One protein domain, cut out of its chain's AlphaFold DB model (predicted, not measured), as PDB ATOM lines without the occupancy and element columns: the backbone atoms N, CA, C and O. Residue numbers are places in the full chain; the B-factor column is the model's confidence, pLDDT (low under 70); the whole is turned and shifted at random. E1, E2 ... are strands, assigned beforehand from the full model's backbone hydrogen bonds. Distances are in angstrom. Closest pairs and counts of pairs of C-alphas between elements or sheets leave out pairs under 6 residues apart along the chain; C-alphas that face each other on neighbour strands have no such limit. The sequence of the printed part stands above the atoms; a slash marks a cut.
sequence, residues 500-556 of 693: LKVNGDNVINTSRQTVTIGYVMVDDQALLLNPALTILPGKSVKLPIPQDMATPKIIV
ATOM      1  N   LEU A 500     100.988 132.457  88.727       93.25
ATOM      2  CA  LEU A 500     100.990 133.261  87.511       93.25
ATOM      3  C   LEU A 500     102.347 133.949  87.326       93.25
ATOM      4  O   LEU A 500     102.974 134.393  88.288       93.25
ATOM      5  N   LYS A 501     102.775 134.109  86.071       93.62
ATOM      6  CA  LYS A 501     103.878 134.998  85.682       93.62
ATOM      7  C   LYS A 501     103.398 135.982  84.625       93.62
ATOM      8  O   LYS A 501     102.780 135.569  83.648       93.62
ATOM      9  N   VAL A 502     103.703 137.263  84.817       90.75
ATOM     10  CA  VAL A 502     103.364 138.349  83.887       90.75
ATOM     11  C   VAL A 502     104.632 138.753  83.137       90.75
ATOM     12  O   VAL A 502     105.608 139.165  83.758       90.75
ATOM     13  N   ASN A 503     104.615 138.628  81.811       86.94
ATOM     14  CA  ASN A 503     105.717 138.964  80.912       86.94
ATOM     15  C   ASN A 503     105.206 139.970  79.870       86.94
ATOM     16  O   ASN A 503     104.697 139.582  78.817       86.94
ATOM     17  N   GLY A 504     105.310 141.266  80.176       84.44
ATOM     18  CA  GLY A 504     104.700 142.318  79.361       84.44
ATOM     19  C   GLY A 504     103.176 142.192  79.357       84.44
ATOM     20  O   GLY A 504     102.554 142.174  80.415       84.44
ATOM     21  N   ASP A 505     102.585 142.065  78.170       86.12
ATOM     22  CA  ASP A 505     101.147 141.859  77.965       86.12
ATOM     23  C   ASP A 505     100.709 140.380  78.008       86.12
ATOM     24  O   ASP A 505      99.527 140.085  77.840       86.12
ATOM     25  N   ASN A 506     101.625 139.435  78.247       90.62
ATOM     26  CA  ASN A 506     101.316 138.008  78.340       90.62
ATOM     27  C   ASN A 506     101.292 137.523  79.793       90.62
ATOM     28  O   ASN A 506     102.207 137.804  80.570       90.62
ATOM     29  N   VAL A 507     100.285 136.720  80.142       93.44
ATOM     30  CA  VAL A 507     100.188 136.038  81.439       93.44
ATOM     31  C   VAL A 507     100.272 134.532  81.238       93.44
ATOM     32  O   VAL A 507      99.521 133.950  80.457       93.44
ATOM     33  N   ILE A 508     101.192 133.905  81.966       95.12
ATOM     34  CA  ILE A 508     101.452 132.468  81.942       95.12
ATOM     35  C   ILE A 508     100.969 131.863  83.253       95.12
ATOM     36  O   ILE A 508     101.422 132.269  84.324       95.12
ATOM     37  N   ASN A 509     100.105 130.854  83.177       94.81
ATOM     38  CA  ASN A 509      99.750 130.042  84.334       94.81
ATOM     39  C   ASN A 509     100.828 128.975  84.572       94.81
ATOM     40  O   ASN A 509     100.990 128.045  83.783       94.81
ATOM     41  N   THR A 510     101.574 129.120  85.665       93.06
ATOM     42  CA  THR A 510     102.617 128.184  86.107       93.06
ATOM     43  C   THR A 510     102.148 127.244  87.218       93.06
ATOM     44  O   THR A 510     102.951 126.463  87.726       93.06
ATOM     45  N   SER A 511     100.882 127.325  87.633       88.69
ATOM     46  CA  SER A 511     100.280 126.378  88.573       88.69
ATOM     47  C   SER A 511      99.876 125.069  87.877       88.69
ATOM     48  O   SER A 511      99.873 124.958  86.649       88.69
ATOM     49  N   ARG A 512      99.498 124.067  88.678       85.75
ATOM     50  CA  ARG A 512      98.926 122.797  88.196       85.75
ATOM     51  C   ARG A 512      97.429 122.886  87.875       85.75
ATOM     52  O   ARG A 512      96.863 121.917  87.381       85.75
ATOM     53  N   GLN A 513      96.786 124.010  88.184       85.50
ATOM     54  CA  GLN A 513      95.333 124.181  88.155       85.50
ATOM     55  C   GLN A 513      94.925 125.245  87.143       85.50
ATOM     56  O   GLN A 513      95.729 126.083  86.747       85.50
ATOM     57  N   THR A 514      93.666 125.236  86.720       87.81
ATOM     58  CA  THR A 514      93.107 126.357  85.960       87.81
ATOM     59  C   THR A 514      93.017 127.587  86.863       87.81
ATOM     60  O   THR A 514      92.559 127.491  88.002       87.81
ATOM     61  N   VAL A 515      93.462 128.732  86.349       91.81
ATOM     62  CA  VAL A 515      93.447 130.024  87.046       91.81
ATOM     63  C   VAL A 515      92.518 130.972  86.295       91.81
ATOM     64  O   VAL A 515      92.612 131.058  85.070       91.81
ATOM     65  N   THR A 516      91.667 131.709  87.002       93.44
ATOM     66  CA  THR A 516      90.818 132.757  86.423       93.44
ATOM     67  C   THR A 516      91.175 134.119  87.015       93.44
ATOM     68  O   THR A 516      91.464 134.241  88.205       93.44
ATOM     69  N   ILE A 517      91.197 135.140  86.155       94.69
ATOM     70  CA  ILE A 517      91.577 136.518  86.475       94.69
ATOM     71  C   ILE A 517      90.374 137.430  86.214       94.69
ATOM     72  O   ILE A 517      89.902 137.522  85.080       94.69
ATOM     73  N   GLY A 518      89.882 138.112  87.250       92.31
ATOM     74  CA  GLY A 518      88.744 139.035  87.152       92.31
ATOM     75  C   GLY A 518      89.114 140.452  86.695       92.31
ATOM     76  O   GLY A 518      88.306 141.126  86.060       92.31
ATOM     77  N   TYR A 519      90.328 140.921  86.996       93.56
ATOM     78  CA  TYR A 519      90.819 142.240  86.585       93.56
ATOM     79  C   TYR A 519      92.354 142.302  86.564       93.56
ATOM     80  O   TYR A 519      93.034 141.435  87.111       93.56
ATOM     81  N   VAL A 520      92.909 143.345  85.948       93.75
ATOM     82  CA  VAL A 520      94.345 143.671  86.002       93.75
ATOM     83  C   VAL A 520      94.549 145.128  86.400       93.75
ATOM     84  O   VAL A 520      93.671 145.955  86.184       93.75
ATOM     85  N   MET A 521      95.702 145.454  86.978       91.75
ATOM     86  CA  MET A 521      96.107 146.834  87.247       91.75
ATOM     87  C   MET A 521      97.034 147.320  86.129       91.75
ATOM     88  O   MET A 521      98.002 146.639  85.786       91.75
ATOM     89  N   VAL A 522      96.747 148.502  85.592       89.69
ATOM     90  CA  VAL A 522      97.515 149.214  84.565       89.69
ATOM     91  C   VAL A 522      97.790 150.607  85.128       89.69
ATOM     92  O   VAL A 522      96.853 151.379  85.309       89.69
ATOM     93  N   ASP A 523      99.043 150.891  85.495       83.31
ATOM     94  CA  ASP A 523      99.470 152.183  86.065       83.31
ATOM     95  C   ASP A 523      98.532 152.706  87.188       83.31
ATOM     96  O   ASP A 523      98.045 153.835  87.175       83.31
ATOM     97  N   ASP A 524      98.251 151.826  88.160       82.19
ATOM     98  CA  ASP A 524      97.351 152.002  89.319       82.19
ATOM     99  C   ASP A 524      95.832 152.126  89.027       82.19
ATOM    100  O   ASP A 524      95.022 152.240  89.959       82.19
ATOM    101  N   GLN A 525      95.404 151.985  87.768       85.62
ATOM    102  CA  GLN A 525      93.992 151.840  87.386       85.62
ATOM    103  C   GLN A 525      93.610 150.370  87.175       85.62
ATOM    104  O   GLN A 525      94.359 149.604  86.577       85.62
ATOM    105  N   ALA A 526      92.433 149.961  87.653       88.75
ATOM    106  CA  ALA A 526      91.936 148.601  87.457       88.75
ATOM    107  C   ALA A 526      91.147 148.477  86.144       88.75
ATOM    108  O   ALA A 526      90.146 149.168  85.949       88.75
ATOM    109  N   LEU A 527      91.558 147.547  85.286       88.94
ATOM    110  CA  LEU A 527      90.853 147.132  84.079       88.94
ATOM    111  C   LEU A 527      90.133 145.803  84.350       88.94
ATOM    112  O   LEU A 527      90.776 144.765  84.513       88.94
ATOM    113  N   LEU A 528      88.800 145.844  84.404       88.75
ATOM    114  CA  LEU A 528      87.959 144.653  84.551       88.75
ATOM    115  C   LEU A 528      88.023 143.776  83.297       88.75
ATOM    116  O   LEU A 528      87.932 144.278  82.177       88.75
ATOM    117  N   LEU A 529      88.114 142.462  83.495       87.88
ATOM    118  CA  LEU A 529      88.027 141.470  82.429       87.88
ATOM    119  C   LEU A 529      86.605 140.901  82.424       87.88
ATOM    120  O   LEU A 529      86.203 140.213  83.361       87.88
ATOM    121  N   ASN A 530      85.827 141.222  81.388       83.00
ATOM    122  CA  ASN A 530      84.466 140.719  81.212       83.00
ATOM    123  C   ASN A 530      84.298 140.121  79.797       83.00
ATOM    124  O   ASN A 530      84.295 140.890  78.833       83.00
ATOM    125  N   PRO A 531      84.169 138.787  79.646       84.00
ATOM    126  CA  PRO A 531      84.214 137.773  80.706       84.00
ATOM    127  C   PRO A 531      85.591 137.678  81.387       84.00
ATOM    128  O   PRO A 531      86.606 138.100  80.829       84.00
ATOM    129  N   ALA A 532      85.622 137.104  82.593       88.94
ATOM    130  CA  ALA A 532      86.861 136.882  83.340       88.94
ATOM    131  C   ALA A 532      87.811 135.951  82.564       88.94
ATOM    132  O   ALA A 532      87.378 134.990  81.920       88.94
ATOM    133  N   LEU A 533      89.117 136.220  82.619       91.06
ATOM    134  CA  LEU A 533      90.091 135.515  81.789       91.06
ATOM    135  C   LEU A 533      90.543 134.211  82.447       91.06
ATOM    136  O   LEU A 533      91.272 134.228  83.437       91.06
ATOM    137  N   THR A 534      90.156 133.081  81.860       91.06
ATOM    138  CA  THR A 534      90.526 131.739  82.331       91.06
ATOM    139  C   THR A 534      91.737 131.197  81.571       91.06
ATOM    140  O   THR A 534      91.729 131.109  80.344       91.06
ATOM    141  N   ILE A 535      92.780 130.799  82.302       91.38
ATOM    142  CA  ILE A 535      94.063 130.320  81.777       91.38
ATOM    143  C   ILE A 535      94.319 128.893  82.283       91.38
ATOM    144  O   ILE A 535      94.433 128.648  83.484       91.38
ATOM    145  N   LEU A 536      94.442 127.941  81.357       90.56
ATOM    146  CA  LEU A 536      94.750 126.536  81.662       90.56
ATOM    147  C   LEU A 536      96.214 126.348  82.130       90.56
ATOM    148  O   LEU A 536      97.070 127.156  81.757       90.56
ATOM    149  N   PRO A 537      96.535 125.275  82.882       91.69
ATOM    150  CA  PRO A 537      97.900 124.971  83.322       91.69
ATOM    151  C   PRO A 537      98.930 125.012  82.186       91.69
ATOM    152  O   PRO A 537      98.720 124.440  81.113       91.69
ATOM    153  N   GLY A 538     100.054 125.694  82.413       92.31
ATOM    154  CA  GLY A 538     101.153 125.815  81.454       92.31
ATOM    155  C   GLY A 538     100.844 126.643  80.199       92.31
ATOM    156  O   GLY A 538     101.688 126.708  79.303       92.31
ATOM    157  N   LYS A 539      99.661 127.264  80.085       94.56
ATOM    158  CA  LYS A 539      99.310 128.120  78.942       94.56
ATOM    159  C   LYS A 539      99.674 129.581  79.198       94.56
ATOM    160  O   LYS A 539      99.617 130.069  80.324       94.56
ATOM    161  N   SER A 540     100.024 130.261  78.108       93.69
ATOM    162  CA  SER A 540     100.194 131.712  78.028       93.69
ATOM    163  C   SER A 540      98.993 132.305  77.306       93.69
ATOM    164  O   SER A 540      98.592 131.774  76.269       93.69
ATOM    165  N   VAL A 541      98.443 133.400  77.822       92.81
ATOM    166  CA  VAL A 541      97.371 134.160  77.170       92.81
ATOM    167  C   VAL A 541      97.730 135.642  77.170       92.81
ATOM    168  O   VAL A 541      98.263 136.166  78.150       92.81
ATOM    169  N   LYS A 542      97.447 136.310  76.052       90.19
ATOM    170  CA  LYS A 542      97.638 137.749  75.898       90.19
ATOM    171  C   LYS A 542      96.499 138.504  76.587       90.19
ATOM    172  O   LYS A 542      95.333 138.200  76.345       90.19
ATOM    173  N   LEU A 543      96.826 139.484  77.422       88.31
ATOM    174  CA  LEU A 543      95.844 140.343  78.077       88.31
ATOM    175  C   LEU A 543      95.204 141.315  77.064       88.31
ATOM    176  O   LEU A 543      95.914 141.861  76.213       88.31
ATOM    177  N   PRO A 544      93.886 141.578  77.158       84.38
ATOM    178  CA  PRO A 544      93.175 142.497  76.269       84.38
ATOM    179  C   PRO A 544      93.401 143.961  76.691       84.38
ATOM    180  O   PRO A 544      92.500 144.628  77.193       84.38
ATOM    181  N   ILE A 545      94.629 144.452  76.523       80.12
ATOM    182  CA  ILE A 545      95.053 145.802  76.932       80.12
ATOM    183  C   ILE A 545      95.140 146.717  75.693       80.12
ATOM    184  O   ILE A 545      95.633 146.266  74.654       80.12
ATOM    185  N   PRO A 546      94.685 147.988  75.766       70.56
ATOM    186  CA  PRO A 546      94.805 148.945  74.665       70.56
ATOM    187  C   PRO A 546      96.257 149.145  74.208       70.56
ATOM    188  O   PRO A 546      97.148 149.359  75.028       70.56
ATOM    189  N   GLN A 547      96.495 149.103  72.892       61.22
ATOM    190  CA  GLN A 547      97.850 149.133  72.317       61.22
ATOM    191  C   GLN A 547      98.509 150.524  72.329       61.22
ATOM    192  O   GLN A 547      99.726 150.608  72.199       61.22
ATOM    193  N   ASP A 548      97.737 151.597  72.528       60.91
ATOM    194  CA  ASP A 548      98.230 152.984  72.490       60.91
ATOM    195  C   ASP A 548      98.953 153.433  73.777       60.91
ATOM    196  O   ASP A 548      99.446 154.560  73.856       60.91
ATOM    197  N   MET A 549      99.046 152.574  74.799       57.00
ATOM    198  CA  MET A 549      99.823 152.868  76.006       57.00
ATOM    199  C   MET A 549     101.286 152.437  75.840       57.00
ATOM    200  O   MET A 549     101.588 151.278  75.552       57.00
ATOM    201  N   ALA A 550     102.216 153.363  76.078       55.69
ATOM    202  CA  ALA A 550     103.653 153.110  75.989       55.69
ATOM    203  C   ALA A 550     104.141 152.181  77.121       55.69
ATOM    204  O   ALA A 550     104.480 152.651  78.203       55.69
ATOM    205  N   THR A 551     104.186 150.865  76.862       63.00
ATOM    206  CA  THR A 551     104.632 149.808  77.806       63.00
ATOM    207  C   THR A 551     104.173 150.049  79.256       63.00
ATOM    208  O   THR A 551     105.021 150.226  80.136       63.00
ATOM    209  N   PRO A 552     102.853 150.086  79.516       69.25
ATOM    210  CA  PRO A 552     102.327 150.374  80.843       69.25
ATOM    211  C   PRO A 552     102.739 149.292  81.846       69.25
ATOM    212  O   PRO A 552     102.972 148.130  81.487       69.25
ATOM    213  N   LYS A 553     102.808 149.648  83.130       84.50
ATOM    214  CA  LYS A 553     103.178 148.708  84.188       84.50
ATOM    215  C   LYS A 553     101.976 147.840  84.558       84.50
ATOM    216  O   LYS A 553     101.157 148.199  85.403       84.50
ATOM    217  N   ILE A 554     101.907 146.670  83.936       89.06
ATOM    218  CA  ILE A 554     100.832 145.698  84.144       89.06
ATOM    219  C   ILE A 554     101.122 144.843  85.381       89.06
ATOM    220  O   ILE A 554     102.194 144.248  85.507       89.06
ATOM    221  N   ILE A 555     100.153 144.753  86.291       91.94
ATOM    222  CA  ILE A 555     100.208 143.900  87.484       91.94
ATOM    223  C   ILE A 555      98.900 143.113  87.578       91.94
ATOM    224  O   ILE A 555      97.819 143.690  87.514       91.94
ATOM    225  N   VAL A 556      98.988 141.799  87.791       94.19
ATOM    226  CA  VAL A 556      97.839 140.979  88.203       94.19
ATOM    227  C   VAL A 556      97.920 140.817  89.725       94.19
ATOM    228  O   VAL A 556      98.805 140.098  90.194       94.19
TER     229      VAL A 556
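AT A GLANCE: This is residues 500 to 556 of the 693 residues of an uncharacterized protein of Gammaproteobacteria bacterium (UniProt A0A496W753). A long two-stranded hairpin, E3 and E4, is sharply bent into a wide V, and a small three-stranded sheet, E1, E2 and E5, stands across from it, the two coming close near the first residue of E3 and the last of E4. After E5 a long unnamed stretch loops out at the other end and folds back, so that residues 554 to 555 run beside the last residues of E3. The printed part has 57 residues with five named strands, in the order E1, E2, E3, E4, E5, and no named helix; the class is all strand. Both sheets are antiparallel, the three-stranded one in the order E1, E2, E5 and the two-stranded one in the order E3, E4. The whole is compact, with a radius of gyration of the C-alphas of 11.1 A, but elongated, spanning 32 by 21 by 16 A.

IN THESE COORDINATES: E1 is residues 500 to 503, beginning at C-alpha 500 at (100.990, 133.261, 87.511). E2 is residues 506 to 509, 10.1 A from first to last C-alpha. E3, residues 515 to 522, is 19.8 A long and bends by 67 degrees at residue 518. E4, residues 525 to 535, is the longest strand at 22.2 A; it bends by 87 degrees at residue 531 and ends at C-alpha 535 at (94.063, 130.320, 81.777). E5 is residues 540 to 542, its last C-alpha at (97.638, 137.749, 75.898).

HOW THE PARTS SIT: E1 and E2 form an antiparallel hairpin, with N 501 and O 508 2.9 A apart, within hydrogen-bond range. E2 is the inner strand of its sheet, and E5 is its other antiparallel neighbour, with N 507 and O 541 2.9 A apart. E3 and E4 form the second hairpin, with N 517 and O 533 at 2.9 A and N 522 and O 525 at 2.8 A. Between the sheets, the closest C-alphas of E2 and E4 are those of Asn 509 and Ile 535, 6.2 A apart. The closest of E4 and E5 are those of Ile 535 and Val 541, at 6.8 A. E1 and E4 are apart, and so are E3 and E5; E1 and E3 are only just apart, at 8.2 A. Residues 521 to 522 of E3 pair antiparallel with residues 554 to 555.

THE WHOLE: The two C-alphas farthest apart are those of Arg 512 and Asp 548, at 34.0 A. The printed part has no cut, and the four links between strands are tight. Residues 543 to 556 hold no named element. The mean pLDDT of the printed part is 86.3, and residues 547 to 552 are under 70.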